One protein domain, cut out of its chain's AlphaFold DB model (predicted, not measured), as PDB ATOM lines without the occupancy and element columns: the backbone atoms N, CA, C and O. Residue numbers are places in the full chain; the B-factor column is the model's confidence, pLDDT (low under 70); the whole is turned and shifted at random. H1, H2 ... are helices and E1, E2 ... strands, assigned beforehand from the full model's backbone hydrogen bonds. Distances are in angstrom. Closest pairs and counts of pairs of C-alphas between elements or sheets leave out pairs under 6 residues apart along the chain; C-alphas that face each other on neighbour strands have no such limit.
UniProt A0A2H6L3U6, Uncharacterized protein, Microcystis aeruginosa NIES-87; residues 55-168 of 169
ATOM      1  N   LYS A  55     -12.685 -18.925  -3.328       87.69
ATOM      2  CA  LYS A  55     -12.806 -18.780  -1.877       87.69
ATOM      3  C   LYS A  55     -11.946 -19.836  -1.200       87.69
ATOM      4  O   LYS A  55     -12.104 -21.019  -1.494       87.69
ATOM      5  N   LEU A  56     -11.060 -19.409  -0.306       87.94
ATOM      6  CA  LEU A  56     -10.194 -20.292   0.475       87.94
ATOM      7  C   LEU A  56     -10.472 -20.116   1.962       87.94
ATOM      8  O   LEU A  56     -10.710 -19.003   2.422       87.94
ATOM      9  N   THR A  57     -10.413 -21.197   2.730       88.44
ATOM     10  CA  THR A  57     -10.508 -21.111   4.189       88.44
ATOM     11  C   THR A  57      -9.243 -20.469   4.748       88.44
ATOM     12  O   THR A  57      -8.138 -20.942   4.477       88.44
ATOM     13  N   TYR A  58      -9.391 -19.403   5.535       87.88
ATOM     14  CA  TYR A  58      -8.250 -18.779   6.196       87.88
ATOM     15  C   TYR A  58      -7.660 -19.691   7.277       87.88
ATOM     16  O   TYR A  58      -8.386 -20.220   8.117       87.88
ATOM     17  N   SER A  59      -6.332 -19.793   7.312       89.50
ATOM     18  CA  SER A  59      -5.585 -20.275   8.475       89.50
ATOM     19  C   SER A  59      -4.278 -19.488   8.595       89.50
ATOM     20  O   SER A  59      -3.607 -19.317   7.577       89.50
ATOM     21  N   PRO A  60      -3.854 -19.058   9.800       88.25
ATOM     22  CA  PRO A  60      -2.551 -18.415  10.002       88.25
ATOM     23  C   PRO A  60      -1.375 -19.264   9.497       88.25
ATOM     24  O   PRO A  60      -0.387 -18.733   8.997       88.25
ATOM     25  N   SER A  61      -1.511 -20.592   9.586       90.38
ATOM     26  CA  SER A  61      -0.508 -21.558   9.138       90.38
ATOM     27  C   SER A  61      -0.547 -21.848   7.637       90.38
ATOM     28  O   SER A  61       0.334 -22.557   7.159       90.38
ATOM     29  N   LEU A  62      -1.564 -21.364   6.910       90.62
ATOM     30  CA  LEU A  62      -1.663 -21.557   5.465       90.62
ATOM     31  C   LEU A  62      -0.474 -20.866   4.801       90.62
ATOM     32  O   LEU A  62      -0.148 -19.724   5.126       90.62
ATOM     33  N   THR A  63       0.181 -21.557   3.883       91.12
ATOM     34  CA  THR A  63       1.343 -21.037   3.168       91.12
ATOM     35  C   THR A  63       0.966 -20.490   1.800       91.12
ATOM     36  O   THR A  63       0.005 -20.930   1.165       91.12
ATOM     37  N   VAL A  64       1.761 -19.542   1.302       91.00
ATOM     38  CA  VAL A  64       1.624 -19.034  -0.073       91.00
ATOM     39  C   VAL A  64       1.766 -20.164  -1.096       91.00
ATOM     40  O   VAL A  64       1.040 -20.199  -2.087       91.00
ATOM     41  N   GLU A  65       2.658 -21.120  -0.838       91.81
ATOM     42  CA  GLU A  65       2.841 -22.292  -1.691       91.81
ATOM     43  C   GLU A  65       1.574 -23.161  -1.747       91.81
ATOM     44  O   GLU A  65       1.168 -23.577  -2.830       91.81
ATOM     45  N   GLU A  66       0.917 -23.410  -0.610       92.25
ATOM     46  CA  GLU A  66      -0.346 -24.159  -0.564       92.25
ATOM     47  C   GLU A  66      -1.460 -23.449  -1.335       92.25
ATOM     48  O   GLU A  66      -2.185 -24.107  -2.081       92.25
ATOM     49  N   ILE A  67      -1.559 -22.120  -1.221       92.31
ATOM     50  CA  ILE A  67      -2.506 -21.320  -2.008       92.31
ATOM     51  C   ILE A  67      -2.234 -21.522  -3.500       92.31
ATOM     52  O   ILE A  67      -3.132 -21.913  -4.240       92.31
ATOM     53  N   LEU A  68      -0.991 -21.322  -3.944       92.94
ATOM     54  CA  LEU A  68      -0.613 -21.459  -5.352       92.94
ATOM     55  C   LEU A  68      -0.836 -22.886  -5.887       92.94
ATOM     56  O   LEU A  68      -1.291 -23.048  -7.018       92.94
ATOM     57  N   LYS A  69      -0.587 -23.925  -5.080       92.38
ATOM     58  CA  LYS A  69      -0.900 -25.320  -5.440       92.38
ATOM     59  C   LYS A  69      -2.404 -25.556  -5.578       92.38
ATOM     60  O   LYS A  69      -2.826 -26.258  -6.491       92.38
ATOM     61  N   GLN A  70      -3.222 -24.977  -4.699       91.50
ATOM     62  CA  GLN A  70      -4.681 -25.075  -4.803       91.50
ATOM     63  C   GLN A  70      -5.211 -24.386  -6.063       91.50
ATOM     64  O   GLN A  70      -6.149 -24.897  -6.677       91.50
ATOM     65  N   LEU A  71      -4.603 -23.271  -6.480       91.12
ATOM     66  CA  LEU A  71      -4.918 -22.615  -7.752       91.12
ATOM     67  C   LEU A  71      -4.610 -23.521  -8.947       91.12
ATOM     68  O   LEU A  71      -5.473 -23.703  -9.806       91.12
ATOM     69  N   ASP A  72      -3.426 -24.136  -8.960       90.69
ATOM     70  CA  ASP A  72      -3.001 -25.039 -10.035       90.69
ATOM     71  C   ASP A  72      -3.951 -26.246 -10.164       90.69
ATOM     72  O   ASP A  72      -4.462 -26.534 -11.245       90.69
ATOM     73  N   VAL A  73      -4.319 -26.869  -9.034       90.12
ATOM     74  CA  VAL A  73      -5.310 -27.965  -8.986       90.12
ATOM     75  C   VAL A  73      -6.702 -27.514  -9.446       90.12
ATOM     76  O   VAL A  73      -7.451 -28.305 -10.019       90.12
ATOM     77  N   SER A  74      -7.047 -26.243  -9.232       87.94
ATOM     78  CA  SER A  74      -8.326 -25.650  -9.646       87.94
ATOM     79  C   SER A  74      -8.350 -25.218 -11.121       87.94
ATOM     80  O   SER A  74      -9.350 -24.668 -11.576       87.94
ATOM     81  N   GLY A  75      -7.276 -25.472 -11.878       88.56
ATOM     82  CA  GLY A  75      -7.180 -25.178 -13.309       88.56
ATOM     83  C   GLY A  75      -6.567 -23.816 -13.649       88.56
ATOM     84  O   GLY A  75      -6.601 -23.420 -14.815       88.56
ATOM     85  N   PHE A  76      -5.995 -23.112 -12.668       89.38
ATOM     86  CA  PHE A  76      -5.304 -21.835 -12.854       89.38
ATOM     87  C   PHE A  76      -3.784 -22.042 -12.879       89.38
ATOM     88  O   PHE A  76      -3.097 -21.912 -11.862       89.38
ATOM     89  N   SER A  77      -3.252 -22.359 -14.061       89.81
ATOM     90  CA  SER A  77      -1.812 -22.548 -14.262       89.81
ATOM     91  C   SER A  77      -1.049 -21.220 -14.270       89.81
ATOM     92  O   SER A  77      -1.619 -20.152 -14.521       89.81
ATOM     93  N   ASP A  78       0.263 -21.300 -14.030       90.62
ATOM     94  CA  ASP A  78       1.190 -20.155 -14.039       90.62
ATOM     95  C   ASP A  78       0.758 -19.018 -13.103       90.62
ATOM     96  O   ASP A  78       0.954 -17.837 -13.381       90.62
ATOM     97  N   SER A  79       0.153 -19.399 -11.977       93.38
ATOM     98  CA  SER A  79      -0.349 -18.471 -10.973       93.38
ATOM     99  C   SER A  79       0.788 -17.668 -10.329       93.38
ATOM    100  O   SER A  79       1.733 -18.220  -9.757       93.38
ATOM    101  N   VAL A  80       0.665 -16.345 -10.398       93.81
ATOM    102  CA  VAL A  80       1.523 -15.354  -9.749       93.81
ATOM    103  C   VAL A  80       0.675 -14.566  -8.761       93.81
ATOM    104  O   VAL A  80      -0.209 -13.800  -9.147       93.81
ATOM    105  N   LEU A  81       0.919 -14.773  -7.473       92.25
ATOM    106  CA  LEU A  81       0.247 -14.071  -6.390       92.25
ATOM    107  C   LEU A  81       0.928 -12.727  -6.148       92.25
ATOM    108  O   LEU A  81       2.129 -12.684  -5.883       92.25
ATOM    109  N   TRP A  82       0.153 -11.651  -6.192       89.00
ATOM    110  CA  TRP A  82       0.623 -10.307  -5.884       89.00
ATOM    111  C   TRP A  82       0.296  -9.962  -4.438       89.00
ATOM    112  O   TRP A  82      -0.855 -10.077  -4.007       89.00
ATOM    113  N   LEU A  83       1.301  -9.503  -3.696       83.56
ATOM    114  CA  LEU A  83       1.078  -8.932  -2.376       83.56
ATOM    115  C   LEU A  83       0.941  -7.416  -2.479       83.56
ATOM    116  O   LEU A  83       1.556  -6.761  -3.315       83.56
ATOM    117  N   ARG A  84       0.132  -6.840  -1.588       77.38
ATOM    118  CA  ARG A  84       0.033  -5.378  -1.447       77.38
ATOM    119  C   ARG A  84       1.248  -4.791  -0.731       77.38
ATOM    120  O   ARG A  84       1.543  -3.614  -0.905       77.38
ATOM    121  N   ASN A  85       1.926  -5.620   0.059       81.88
ATOM    122  CA  ASN A  85       3.108  -5.256   0.821       81.88
ATOM    123  C   ASN A  85       4.331  -5.970   0.249       81.88
ATOM    124  O   ASN A  85       4.273  -7.158  -0.065       81.88
ATOM    125  N   GLU A  86       5.446  -5.252   0.189       87.94
ATOM    126  CA  GLU A  86       6.760  -5.836  -0.060       87.94
ATOM    127  C   GLU A  86       7.182  -6.720   1.121       87.94
ATOM    128  O   GLU A  86       7.050  -6.328   2.285       87.94
ATOM    129  N   VAL A  87       7.731  -7.893   0.820       89.69
ATOM    130  CA  VAL A  87       8.239  -8.861   1.796       89.69
ATOM    131  C   VAL A  87       9.738  -8.991   1.621       89.69
ATOM    132  O   VAL A  87      10.232  -9.128   0.505       89.69
ATOM    133  N   ILE A  88      10.475  -8.971   2.722       91.00
ATOM    134  CA  ILE A  88      11.893  -9.310   2.705       91.00
ATOM    135  C   ILE A  88      12.004 -10.832   2.744       91.00
ATOM    136  O   ILE A  88      11.691 -11.432   3.765       91.00
ATOM    137  N   ASP A  89      12.445 -11.452   1.650       88.94
ATOM    138  CA  ASP A  89      12.639 -12.909   1.557       88.94
ATOM    139  C   ASP A  89      13.891 -13.332   2.319       88.94
ATOM    140  O   ASP A  89      13.845 -14.138   3.245       88.94
ATOM    141  N   ARG A  90      15.026 -12.725   1.965       90.31
ATOM    142  CA  ARG A  90      16.326 -13.070   2.534       90.31
ATOM    143  C   ARG A  90      17.239 -11.867   2.670       90.31
ATOM    144  O   ARG A  90      17.144 -10.898   1.913       90.31
ATOM    145  N   MET A  91      18.174 -11.989   3.598       92.75
ATOM    146  CA  MET A  91      19.346 -11.139   3.696       92.75
ATOM    147  C   MET A  91      20.598 -11.922   3.336       92.75
ATOM    148  O   MET A  91      20.744 -13.080   3.725       92.75
ATOM    149  N   GLN A  92      21.515 -11.277   2.624       94.12
ATOM    150  CA  GLN A  92      22.798 -11.854   2.248       94.12
ATOM    151  C   GLN A  92      23.935 -10.882   2.564       94.12
ATOM    152  O   GLN A  92      23.951  -9.740   2.104       94.12
ATOM    153  N   CYS A  93      24.924 -11.337   3.327       94.38
ATOM    154  CA  CYS A  93      26.162 -10.603   3.518       94.38
ATOM    155  C   CYS A  93      27.129 -10.895   2.367       94.38
ATOM    156  O   CYS A  93      27.617 -12.014   2.227       94.38
ATOM    157  N   LEU A  94      27.476  -9.875   1.582       93.62
ATOM    158  CA  LEU A  94      28.435 -10.026   0.482       93.62
ATOM    159  C   LEU A  94      29.889 -10.207   0.947       93.62
ATOM    160  O   LEU A  94      30.723 -10.650   0.167       93.62
ATOM    161  N   ASN A  95      30.198  -9.867   2.203       94.06
ATOM    162  CA  ASN A  95      31.556  -9.957   2.738       94.06
ATOM    163  C   ASN A  95      31.884 -11.359   3.274       94.06
ATOM    164  O   ASN A  95      32.929 -11.913   2.947       94.06
ATOM    165  N   CYS A  96      31.002 -11.946   4.091       93.50
ATOM    166  CA  CYS A  96      31.233 -13.275   4.677       93.50
ATOM    167  C   CYS A  96      30.383 -14.392   4.057       93.50
ATOM    168  O   CYS A  96      30.535 -15.545   4.450       93.50
ATOM    169  N   GLY A  97      29.487 -14.070   3.118       91.75
ATOM    170  CA  GLY A  97      28.624 -15.039   2.435       91.75
ATOM    171  C   GLY A  97      27.455 -15.564   3.272       91.75
ATOM    172  O   GLY A  97      26.741 -16.447   2.806       91.75
ATOM    173  N   ASP A  98      27.256 -15.038   4.482       92.25
ATOM    174  CA  ASP A  98      26.163 -15.441   5.368       92.25
ATOM    175  C   ASP A  98      24.805 -15.078   4.755       92.25
ATOM    176  O   ASP A  98      24.642 -13.975   4.222       92.25
ATOM    177  N   GLN A  99      23.845 -15.999   4.820       91.81
ATOM    178  CA  GLN A  99      22.521 -15.834   4.230       91.81
ATOM    179  C   GLN A  99      21.444 -16.298   5.208       91.81
ATOM    180  O   GLN A  99      21.493 -17.415   5.717       91.81
ATOM    181  N   GLU A 100      20.436 -15.455   5.408       89.75
ATOM    182  CA  GLU A 100      19.363 -15.680   6.373       89.75
ATOM    183  C   GLU A 100      17.994 -15.422   5.720       89.75
ATOM    184  O   GLU A 100      17.802 -14.350   5.137       89.75
ATOM    185  N   PRO A 101      17.036 -16.367   5.787       88.31
ATOM    186  CA  PRO A 101      15.652 -16.111   5.402       88.31
ATOM    187  C   PRO A 101      14.950 -15.269   6.475       88.31
ATOM    188  O   PRO A 101      15.047 -15.570   7.660       88.31
ATOM    189  N   ILE A 102      14.221 -14.234   6.059       89.62
ATOM    190  CA  ILE A 102      13.554 -13.290   6.967       89.62
ATOM    191  C   ILE A 102      12.037 -13.440   6.891       89.62
ATOM    192  O   ILE A 102      11.389 -13.608   7.918       89.62
ATOM    193  N   ASN A 103      11.474 -13.428   5.682       87.81
ATOM    194  CA  ASN A 103      10.049 -13.609   5.400       87.81
ATOM    195  C   ASN A 103       9.111 -12.696   6.208       87.81
ATOM    196  O   ASN A 103       8.073 -13.149   6.684       87.81
ATOM    197  N   ILE A 104       9.451 -11.410   6.355       89.44
ATOM    198  CA  ILE A 104       8.582 -10.425   7.024       89.44
ATOM    199  C   ILE A 104       8.239  -9.251   6.099       89.44
ATOM    200  O   ILE A 104       9.028  -8.922   5.205       89.44
ATOM    201  N   PRO A 105       7.098  -8.570   6.312       89.50
ATOM    202  CA  PRO A 105       6.773  -7.341   5.614       89.50
ATOM    203  C   PRO A 105       7.869  -6.300   5.827       89.50
ATOM    204  O   PRO A 105       8.305  -6.061   6.956       89.50
ATOM    205  N   ARG A 106       8.269  -5.613   4.756       89.25
ATOM    206  CA  ARG A 106       9.293  -4.561   4.812       89.25
ATOM    207  C   ARG A 106       8.963  -3.477   5.843       89.25
ATOM    208  O   ARG A 106       9.867  -2.936   6.466       89.25
ATOM    209  N   SER A 107       7.680  -3.188   6.054       86.88
ATOM    210  CA  SER A 107       7.203  -2.217   7.048       86.88
ATOM    211  C   SER A 107       7.513  -2.595   8.503       86.88
ATOM    212  O   SER A 107       7.477  -1.722   9.365       86.88
ATOM    213  N   GLN A 108       7.808  -3.867   8.783       88.50
ATOM    214  CA  GLN A 108       8.152  -4.366  10.118       88.50
ATOM    215  C   GLN A 108       9.657  -4.571  10.311       88.50
ATOM    216  O   GLN A 108      10.105  -4.811  11.430       88.50
ATOM    217  N   PHE A 109      10.442  -4.475   9.237       90.06
ATOM    218  CA  PHE A 109      11.885  -4.642   9.299       90.06
ATOM    219  C   PHE A 109      12.548  -3.397   9.888       90.06
ATOM    220  O   PHE A 109      12.349  -2.285   9.395       90.06
ATOM    221  N   ALA A 110      13.351  -3.573  10.938       89.06
ATOM    222  CA  ALA A 110      14.086  -2.471  11.536       89.06
ATOM    223  C   ALA A 110      15.454  -2.313  10.861       89.06
ATOM    224  O   ALA A 110      16.202  -3.274  10.717       89.06
ATOM    225  N   GLU A 111      15.831  -1.079  10.522       85.88
ATOM    226  CA  GLU A 111      17.113  -0.790   9.852       85.88
ATOM    227  C   GLU A 111      18.333  -1.300  10.632       85.88
ATOM    228  O   GLU A 111      19.324  -1.703  10.035       85.88
ATOM    229  N   ARG A 112      18.250  -1.360  11.968       86.19
ATOM    230  CA  ARG A 112      19.319  -1.911  12.820       86.19
ATOM    231  C   ARG A 112      19.645  -3.379  12.517       86.19
ATOM    232  O   ARG A 112      20.759  -3.812  12.790       86.19
ATOM    233  N   ASP A 113      18.696  -4.122  11.952       87.38
ATOM    234  CA  ASP A 113      18.843  -5.546  11.655       87.38
ATOM    235  C   ASP A 113      19.562  -5.775  10.309       87.38
ATOM    236  O   ASP A 113      19.884  -6.910   9.962       87.38
ATOM    237  N   ILE A 114      19.887  -4.711   9.556       92.19
ATOM    238  CA  ILE A 114      20.613  -4.811   8.278       92.19
ATOM    239  C   ILE A 114      22.075  -5.241   8.456       92.19
ATOM    240  O   ILE A 114      22.693  -5.766   7.530       92.19
ATOM    241  N   VAL A 115      22.648  -5.043   9.644       93.00
ATOM    242  CA  VAL A 115      24.059  -5.333   9.916       93.00
ATOM    243  C   VAL A 115      24.272  -6.838  10.074       93.00
ATOM    244  O   VAL A 115      23.526  -7.525  10.769       93.00
ATOM    245  N   CYS A 116      25.305  -7.373   9.424       92.06
ATOM    246  CA  CYS A 116      25.672  -8.778   9.534       92.06
ATOM    247  C   CYS A 116      26.194  -9.090  10.947       92.06
ATOM    248  O   CYS A 116      27.185  -8.482  11.368       92.06
ATOM    249  N   PRO A 117      25.628 -10.091  11.646       90.62
ATOM    250  CA  PRO A 117      26.070 -10.449  12.993       90.62
ATOM    251  C   PRO A 117      27.498 -11.016  13.030       90.62
ATOM    252  O   PRO A 117      28.149 -10.966  14.070       90.62
ATOM    253  N   ASN A 118      28.002 -11.534  11.903       92.50
ATOM    254  CA  ASN A 118      29.309 -12.183  11.830       92.50
ATOM    255  C   ASN A 118      30.458 -11.205  11.524       92.50
ATOM    256  O   ASN A 118      31.527 -11.288  12.123       92.50
ATOM    257  N   CYS A 119      30.259 -10.266  10.591       92.88
ATOM    258  CA  CYS A 119      31.333  -9.378  10.122       92.88
ATOM    259  C   CYS A 119      31.038  -7.878  10.244       92.88
ATOM    260  O   CYS A 119      31.854  -7.072   9.797       92.88
ATOM    261  N   GLN A 120      29.901  -7.500  10.841       92.75
ATOM    262  CA  GLN A 120      29.503  -6.106  11.093       92.75
ATOM    263  C   GLN A 120      29.341  -5.242   9.825       92.75
ATOM    264  O   GLN A 120      29.231  -4.025   9.918       92.75
ATOM    265  N   GLN A 121      29.322  -5.851   8.634       93.06
ATOM    266  CA  GLN A 121      29.047  -5.163   7.368       93.06
ATOM    267  C   GLN A 121      27.554  -5.185   7.043       93.06
ATOM    268  O   GLN A 121      26.841  -6.099   7.460       93.06
ATOM    269  N   GLU A 122      27.085  -4.213   6.265       92.69
ATOM    270  CA  GLU A 122      25.700  -4.182   5.786       92.69
ATOM    271  C   GLU A 122      25.381  -5.402   4.905       92.69
ATOM    272  O   GLU A 122      26.187  -5.839   4.074       92.69
ATOM    273  N   ARG A 123      24.191  -5.974   5.106       94.31
ATOM    274  CA  ARG A 123      23.644  -7.063   4.295       94.31
ATOM    275  C   ARG A 123      22.791  -6.497   3.165       94.31
ATOM    276  O   ARG A 123      22.079  -5.513   3.336       94.31
ATOM    277  N   GLN A 124      22.827  -7.157   2.013       93.19
ATOM    278  CA  GLN A 124      21.855  -6.916   0.956       93.19
ATOM    279  C   GLN A 124      20.534  -7.596   1.295       93.19
ATOM    280  O   GLN A 124      20.510  -8.712   1.812       93.19
ATOM    281  N   ILE A 125      19.442  -6.912   0.971       92.94
ATOM    282  CA  ILE A 125      18.076  -7.365   1.203       92.94
ATOM    283  C   ILE A 125      17.477  -7.758  -0.144       92.94
ATOM    284  O   ILE A 125      17.484  -6.963  -1.084       92.94
ATOM    285  N   GLN A 126      16.926  -8.964  -0.227       90.38
ATOM    286  CA  GLN A 126      16.111  -9.376  -1.358       90.38
ATOM    287  C   GLN A 126      14.635  -9.183  -1.013       90.38
ATOM    288  O   GLN A 126      14.128  -9.760  -0.049       90.38
ATOM    289  N   ILE A 127      13.959  -8.371  -1.818       90.31
ATOM    290  CA  ILE A 127      12.544  -8.044  -1.656       90.31
ATOM    291  C   ILE A 127      11.729  -8.823  -2.689       90.31
ATOM    292  O   ILE A 127      12.114  -8.907  -3.855       90.31
ATOM    293  N   LEU A 128      10.599  -9.368  -2.250       88.81
ATOM    294  CA  LEU A 128       9.572  -9.972  -3.083       88.81
ATOM    295  C   LEU A 128       8.278  -9.165  -2.965       88.81
ATOM    296  O   LEU A 128       7.808  -8.866  -1.868       88.81
ATOM    297  N   ASP A 129       7.688  -8.846  -4.107       84.88
ATOM    298  CA  ASP A 129       6.348  -8.270  -4.255       84.88
ATOM    299  C   ASP A 129       5.348  -9.279  -4.850       84.88
ATOM    300  O   ASP A 129       4.131  -9.075  -4.822       84.88
ATOM    301  N   LYS A 130       5.868 -10.400  -5.364       89.75
ATOM    302  CA  LYS A 130       5.106 -11.454  -6.028       89.75
ATOM    303  C   LYS A 130       5.665 -12.846  -5.759       89.75
ATOM    304  O   LYS A 130       6.872 -13.033  -5.597       89.75
ATOM    305  N   PHE A 131       4.775 -13.832  -5.796       90.94
ATOM    306  CA  PHE A 131       5.084 -15.235  -5.538       90.94
ATOM    307  C   PHE A 131       4.546 -16.118  -6.652       90.94
ATOM    308  O   PHE A 131       3.393 -15.990  -7.052       90.94
ATOM    309  N   SER A 132       5.367 -17.044  -7.129       91.56
ATOM    310  CA  SER A 132       4.947 -18.148  -7.988       91.56
ATOM    311  C   SER A 132       5.527 -19.454  -7.454       91.56
ATOM    312  O   SER A 132       6.455 -19.445  -6.638       91.56
ATOM    313  N   LEU A 133       5.023 -20.595  -7.926       87.06
ATOM    314  CA  LEU A 133       5.574 -21.901  -7.542       87.06
ATOM    315  C   LEU A 133       7.059 -22.042  -7.915       87.06
ATOM    316  O   LEU A 133       7.792 -22.757  -7.246       87.06
ATOM    317  N   ALA A 134       7.521 -21.331  -8.948       83.19
ATOM    318  CA  ALA A 134       8.920 -21.348  -9.366       83.19
ATOM    319  C   ALA A 134       9.833 -20.479  -8.481       83.19
ATOM    320  O   ALA A 134      11.025 -20.762  -8.367       83.19
ATOM    321  N   THR A 135       9.305 -19.404  -7.881       76.44
ATOM    322  CA  THR A 135      10.097 -18.455  -7.077       76.44
ATOM    323  C   THR A 135      10.003 -18.701  -5.575       76.44
ATOM    324  O   THR A 135      10.855 -18.224  -4.828       76.44
ATOM    325  N   THR A 136       8.994 -19.443  -5.120       75.62
ATOM    326  CA  THR A 136       8.769 -19.719  -3.697       75.62
ATOM    327  C   THR A 136       9.665 -20.874  -3.254       75.62
ATOM    328  O   THR A 136       9.343 -22.037  -3.467       75.62
ATOM    329  N   GLN A 137      10.829 -20.554  -2.682       69.56
ATOM    330  CA  GLN A 137      11.800 -21.557  -2.212       69.56
ATOM    331  C   GLN A 137      11.593 -21.952  -0.746       69.56
ATOM    332  O   GLN A 137      11.969 -23.054  -0.356       69.56
ATOM    333  N   ASN A 138      11.000 -21.064   0.056       74.56
ATOM    334  CA  ASN A 138      10.718 -21.285   1.469       74.56
ATOM    335  C   ASN A 138       9.215 -21.124   1.730       74.56
ATOM    336  O   ASN A 138       8.610 -20.195   1.186       74.56
ATOM    337  N   PRO A 139       8.609 -21.974   2.575       81.19
ATOM    338  CA  PRO A 139       7.210 -21.825   2.941       81.19
ATOM    339  C   PRO A 139       7.033 -20.565   3.797       81.19
ATOM    340  O   PRO A 139       7.504 -20.503   4.931       81.19
ATOM    341  N   ILE A 140       6.354 -19.560   3.240       88.00
ATOM    342  CA  ILE A 140       5.923 -18.357   3.962       88.00
ATOM    343  C   ILE A 140       4.453 -18.528   4.316       88.00
ATOM    344  O   ILE A 140       3.632 -18.775   3.426       88.00
ATOM    345  N   ASN A 141       4.125 -18.405   5.599       89.75
ATOM    346  CA  ASN A 141       2.751 -18.503   6.079       89.75
ATOM    347  C   ASN A 141       2.036 -17.137   6.082       89.75
ATOM    348  O   ASN A 141       2.662 -16.077   6.019       89.75
ATOM    349  N   LEU A 142       0.704 -17.151   6.119       88.19
ATOM    350  CA  LEU A 142      -0.097 -15.922   6.089       88.19
ATOM    351  C   LEU A 142       0.107 -15.042   7.329       88.19
ATOM    352  O   LEU A 142       0.023 -13.817   7.220       88.19
ATOM    353  N   GLU A 143       0.396 -15.648   8.484       87.69
ATOM    354  CA  GLU A 143       0.701 -14.922   9.722       87.69
ATOM    355  C   GLU A 143       1.953 -14.050   9.573       87.69
ATOM    356  O   GLU A 143       1.925 -12.864   9.897       87.69
ATOM    357  N   GLN A 144       3.021 -14.605   8.997       87.12
ATOM    358  CA  GLN A 144       4.262 -13.896   8.693       87.12
ATOM    359  C   GLN A 144       4.009 -12.714   7.764       87.12
ATOM    360  O   GLN A 144       4.549 -11.637   7.987       87.12
ATOM    361  N   LEU A 145       3.134 -12.874   6.769       85.31
ATOM    362  CA  LEU A 145       2.759 -11.795   5.852       85.31
ATOM    363  C   LEU A 145       1.865 -10.722   6.486       85.31
ATOM    364  O   LEU A 145       1.635  -9.681   5.865       85.31
ATOM    365  N   CYS A 146       1.369 -10.955   7.705       85.00
ATOM    366  CA  CYS A 146       0.452 -10.066   8.414       85.00
ATOM    367  C   CYS A 146      -0.787  -9.710   7.577       85.00
ATOM    368  O   CYS A 146      -1.261  -8.570   7.594       85.00
ATOM    369  N   LEU A 147      -1.298 -10.687   6.822       81.88
ATOM    370  CA  LEU A 147      -2.498 -10.517   6.011       81.88
ATOM    371  C   LEU A 147      -3.746 -10.656   6.898       81.88
ATOM    372  O   LEU A 147      -3.842 -11.610   7.672       81.88
ATOM    373  N   PRO A 148      -4.715  -9.727   6.821       77.12
ATOM    374  CA  PRO A 148      -5.936  -9.841   7.606       77.12
ATOM    375  C   PRO A 148      -6.828 -10.983   7.092       77.12
ATOM    376  O   PRO A 148      -6.790 -11.365   5.924       77.12
ATOM    377  N   HIS A 149      -7.691 -11.502   7.970       80.38
ATOM    378  CA  HIS A 149      -8.543 -12.672   7.698       80.38
ATOM    379  C   HIS A 149      -9.528 -12.465   6.538       80.38
ATOM    380  O   HIS A 149     -10.028 -13.427   5.968       80.38
ATOM    381  N   ASN A 150      -9.846 -11.212   6.224       80.38
ATOM    382  CA  ASN A 150     -10.773 -10.803   5.176       80.38
ATOM    383  C   ASN A 150     -10.059 -10.150   3.981       80.38
ATOM    384  O   ASN A 150     -10.718  -9.473   3.188       80.38
ATOM    385  N   GLU A 151      -8.737 -10.306   3.864       82.50
ATOM    386  CA  GLU A 151      -7.993  -9.779   2.721       82.50
ATOM    387  C   GLU A 151      -8.476 -10.430   1.420       82.50
ATOM    388  O   GLU A 151      -8.787 -11.625   1.364       82.50
ATOM    389  N   ILE A 152      -8.515  -9.624   0.360       85.94
ATOM    390  CA  ILE A 152      -8.690 -10.101  -1.007       85.94
ATOM    391  C   ILE A 152      -7.320 -10.062  -1.669       85.94
ATOM    392  O   ILE A 152      -6.722  -8.997  -1.816       85.94
ATOM    393  N   LEU A 153      -6.830 -11.228  -2.073       88.62
ATOM    394  CA  LEU A 153      -5.579 -11.345  -2.804       88.62
ATOM    395  C   LEU A 153      -5.841 -11.300  -4.305       88.62
ATOM    396  O   LEU A 153      -6.868 -11.777  -4.791       88.62
ATOM    397  N   HIS A 154      -4.883 -10.753  -5.047       89.94
ATOM    398  CA  HIS A 154      -4.928 -10.702  -6.502       89.94
ATOM    399  C   HIS A 154      -3.899 -11.662  -7.082       89.94
ATOM    400  O   HIS A 154      -2.744 -11.685  -6.658       89.94
ATOM    401  N   CYS A 155      -4.320 -12.442  -8.070       91.44
ATOM    402  CA  CYS A 155      -3.453 -13.382  -8.755       91.44
ATOM    403  C   CYS A 155      -3.554 -13.188 -10.269       91.44
ATOM    404  O   CYS A 155      -4.639 -12.991 -10.820       91.44
ATOM    405  N   GLU A 156      -2.406 -13.207 -10.934       92.06
ATOM    406  CA  GLU A 156      -2.305 -13.303 -12.385       92.06
ATOM    407  C   GLU A 156      -2.090 -14.764 -12.765       92.06
ATOM    408  O   GLU A 156      -1.289 -15.453 -12.147       92.06
ATOM    409  N   THR A 157      -2.814 -15.239 -13.769       90.81
ATOM    410  CA  THR A 157      -2.774 -16.626 -14.246       90.81
ATOM    411  C   THR A 157      -2.652 -16.625 -15.767       90.81
ATOM    412  O   THR A 157      -2.874 -15.593 -16.412       90.81
ATOM    413  N   SER A 158      -2.395 -17.788 -16.364       88.94
ATOM    414  CA  SER A 158      -2.421 -17.962 -17.826       88.94
ATOM    415  C   SER A 158      -3.764 -17.572 -18.473       88.94
ATOM    416  O   SER A 158      -3.808 -17.213 -19.649       88.94
ATOM    417  N   GLN A 159      -4.857 -17.594 -17.703       85.62
ATOM    418  CA  GLN A 159      -6.221 -17.283 -18.147       85.62
ATOM    419  C   GLN A 159      -6.641 -15.833 -17.855       85.62
ATOM    420  O   GLN A 159      -7.732 -15.414 -18.240       85.62
ATOM    421  N   GLY A 160      -5.785 -15.051 -17.191       86.50
ATOM    422  CA  GLY A 160      -6.058 -13.671 -16.803       86.50
ATOM    423  C   GLY A 160      -5.975 -13.442 -15.296       86.50
ATOM    424  O   GLY A 160      -5.357 -14.209 -14.557       86.50
ATOM    425  N   ARG A 161      -6.570 -12.337 -14.841       89.00
ATOM    426  CA  ARG A 161      -6.538 -11.918 -13.434       89.00
ATOM    427  C   ARG A 161      -7.712 -12.500 -12.667       89.00
ATOM    428  O   ARG A 161      -8.852 -12.376 -13.104       89.00
ATOM    429  N   ILE A 162      -7.419 -13.049 -11.497       89.12
ATOM    430  CA  ILE A 162      -8.408 -13.561 -10.554       89.12
ATOM    431  C   ILE A 162      -8.217 -12.915  -9.184       89.12
ATOM    432  O   ILE A 162      -7.144 -12.398  -8.852       89.12
ATOM    433  N   SER A 163      -9.266 -12.964  -8.373       89.00
ATOM    434  CA  SER A 163      -9.210 -12.575  -6.967       89.00
ATOM    435  C   SER A 163      -9.543 -13.752  -6.065       89.00
ATOM    436  O   SER A 163     -10.473 -14.514  -6.333       89.00
ATOM    437  N   ILE A 164      -8.792 -13.867  -4.977       89.69
ATOM    438  CA  ILE A 164      -8.952 -14.890  -3.952       89.69
ATOM    439  C   ILE A 164      -9.456 -14.189  -2.700       89.69
ATOM    440  O   ILE A 164      -8.854 -13.211  -2.263       89.69
ATOM    441  N   GLN A 165     -10.541 -14.679  -2.114       88.31
ATOM    442  CA  GLN A 165     -11.014 -14.195  -0.823       88.31
ATOM    443  C   GLN A 165     -10.850 -15.279   0.224       88.31
ATOM    444  O   GLN A 165     -11.269 -16.423   0.033       88.31
ATOM    445  N   PHE A 166     -10.286 -14.879   1.353       87.12
ATOM    446  CA  PHE A 166     -10.282 -15.704   2.538       87.12
ATOM    447  C   PHE A 166     -11.661 -15.692   3.201       87.12
ATOM    448  O   PHE A 166     -12.233 -14.637   3.487       87.12
ATOM    449  N   CYS A 167     -12.216 -16.879   3.413       80.44
ATOM    450  CA  CYS A 167     -13.433 -17.076   4.178       80.44
ATOM    451  C   CYS A 167     -13.077 -17.426   5.628       80.44
ATOM    452  O   CYS A 167     -12.165 -18.231   5.852       80.44
ATOM    453  N   PRO A 168     -13.793 -16.853   6.610       68.19
ATOM    454  CA  PRO A 168     -13.685 -17.304   7.988       68.19
ATOM    455  C   PRO A 168     -14.164 -18.758   8.095       68.19
ATOM    456  O   PRO A 168     -15.105 -19.155   7.403       68.19
TER     457      PRO A 168
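What this domain is: This is residues 55 to 168 of the 169 residues of an uncharacterized protein of Microcystis aeruginosa NIES-87 (UniProt A0A2H6L3U6). A long, strongly twisted sheet runs through two lobes. In one lobe E1, E6, E5, the first part of E2 and the last part of E4 form a small sheet with H1 packed on it; the other lobe is a narrow three-stranded arm of E3, the rest of E2 and the rest of E4, with the short H2 grazing it and the loops 93 to 98 and 115 to 123 towards its far end. E2 and E4 join the lobes, bending by 103 degrees at residue 84 and by 71 degrees at residue 129. The printed part has 114 residues with two named helices and six named strands; along the chain come E1, then H1, then E2 and E3, then H2, then E4, E5 and E6; the sheet is branched, with E1 and E6 parallel and its other neighbour pairs, E2 and E3, E2 and E4, E2 and E5, E5 and E6, antiparallel, and the class is mixed, helices and strands. The whole is elongated, 47 by 26 by 19 A, yet only just compact, close to loose, with a radius of gyration of the C-alphas of 15.7 A.

Where its parts are: E2, residues 80 to 92, is the longest strand, 24.7 A from C-alpha 80 at (1.523, -15.354, -9.749) to C-alpha 92 at (22.798, -11.854, 2.248). E3 is residues 99 to 105, 17.9 A, and E4 residues 124 to 132, 22.2 A. E5 is residues 152 to 157, 15.9 A, and E6 residues 160 to 167, 22.5 A, ending at C-alpha 167 at (-13.433, -17.076, 4.178). E1 is residues 55 to 57. H1 is residues 64 to 73, 14.4 A, and H2 residues 111 to 114.

How they stand to each other: E2 has three neighbours, each antiparallel to it. E4 lies on one side, with N 81 and O 131 2.8 A apart and N 126 and O 90 2.9 A apart. On the other side lie E5, beside residues 80 to 82, with N 80 and O 156 at 2.8 A, and E3, beside residues 86 to 92, with N 91 and O 100 at 2.8 A. E2 and E3 form a hairpin. E5 and E6 form another, with N 155 and O 162 at 2.9 A. E1 is parallel to E6, with N 167 and O 56 at 2.8 A. H1 is on the sheet at a height of 6.6 A, over none of its strands; its closest C-alpha pair with E4 is Leu 68 and Ser 132, 7.0 A. H2 only grazes the sheet, with residues 113 to 114. In H1 every O i to N i+4 pair is within hydrogen-bond range; H2 is too short for such a pair. H1 and H2 are apart.

The domain as a whole: The C-alphas farthest apart are those of Gly 75 and Gln 120, 48.0 A; those of Lys 55 and Pro 168, the first and last printed, are 10.0 A apart. The printed part has no cut. The link from E4 to E5, residues 133 to 151, is long. The mean pLDDT of the printed part is 88.4, with residues 137 and 168 under 70.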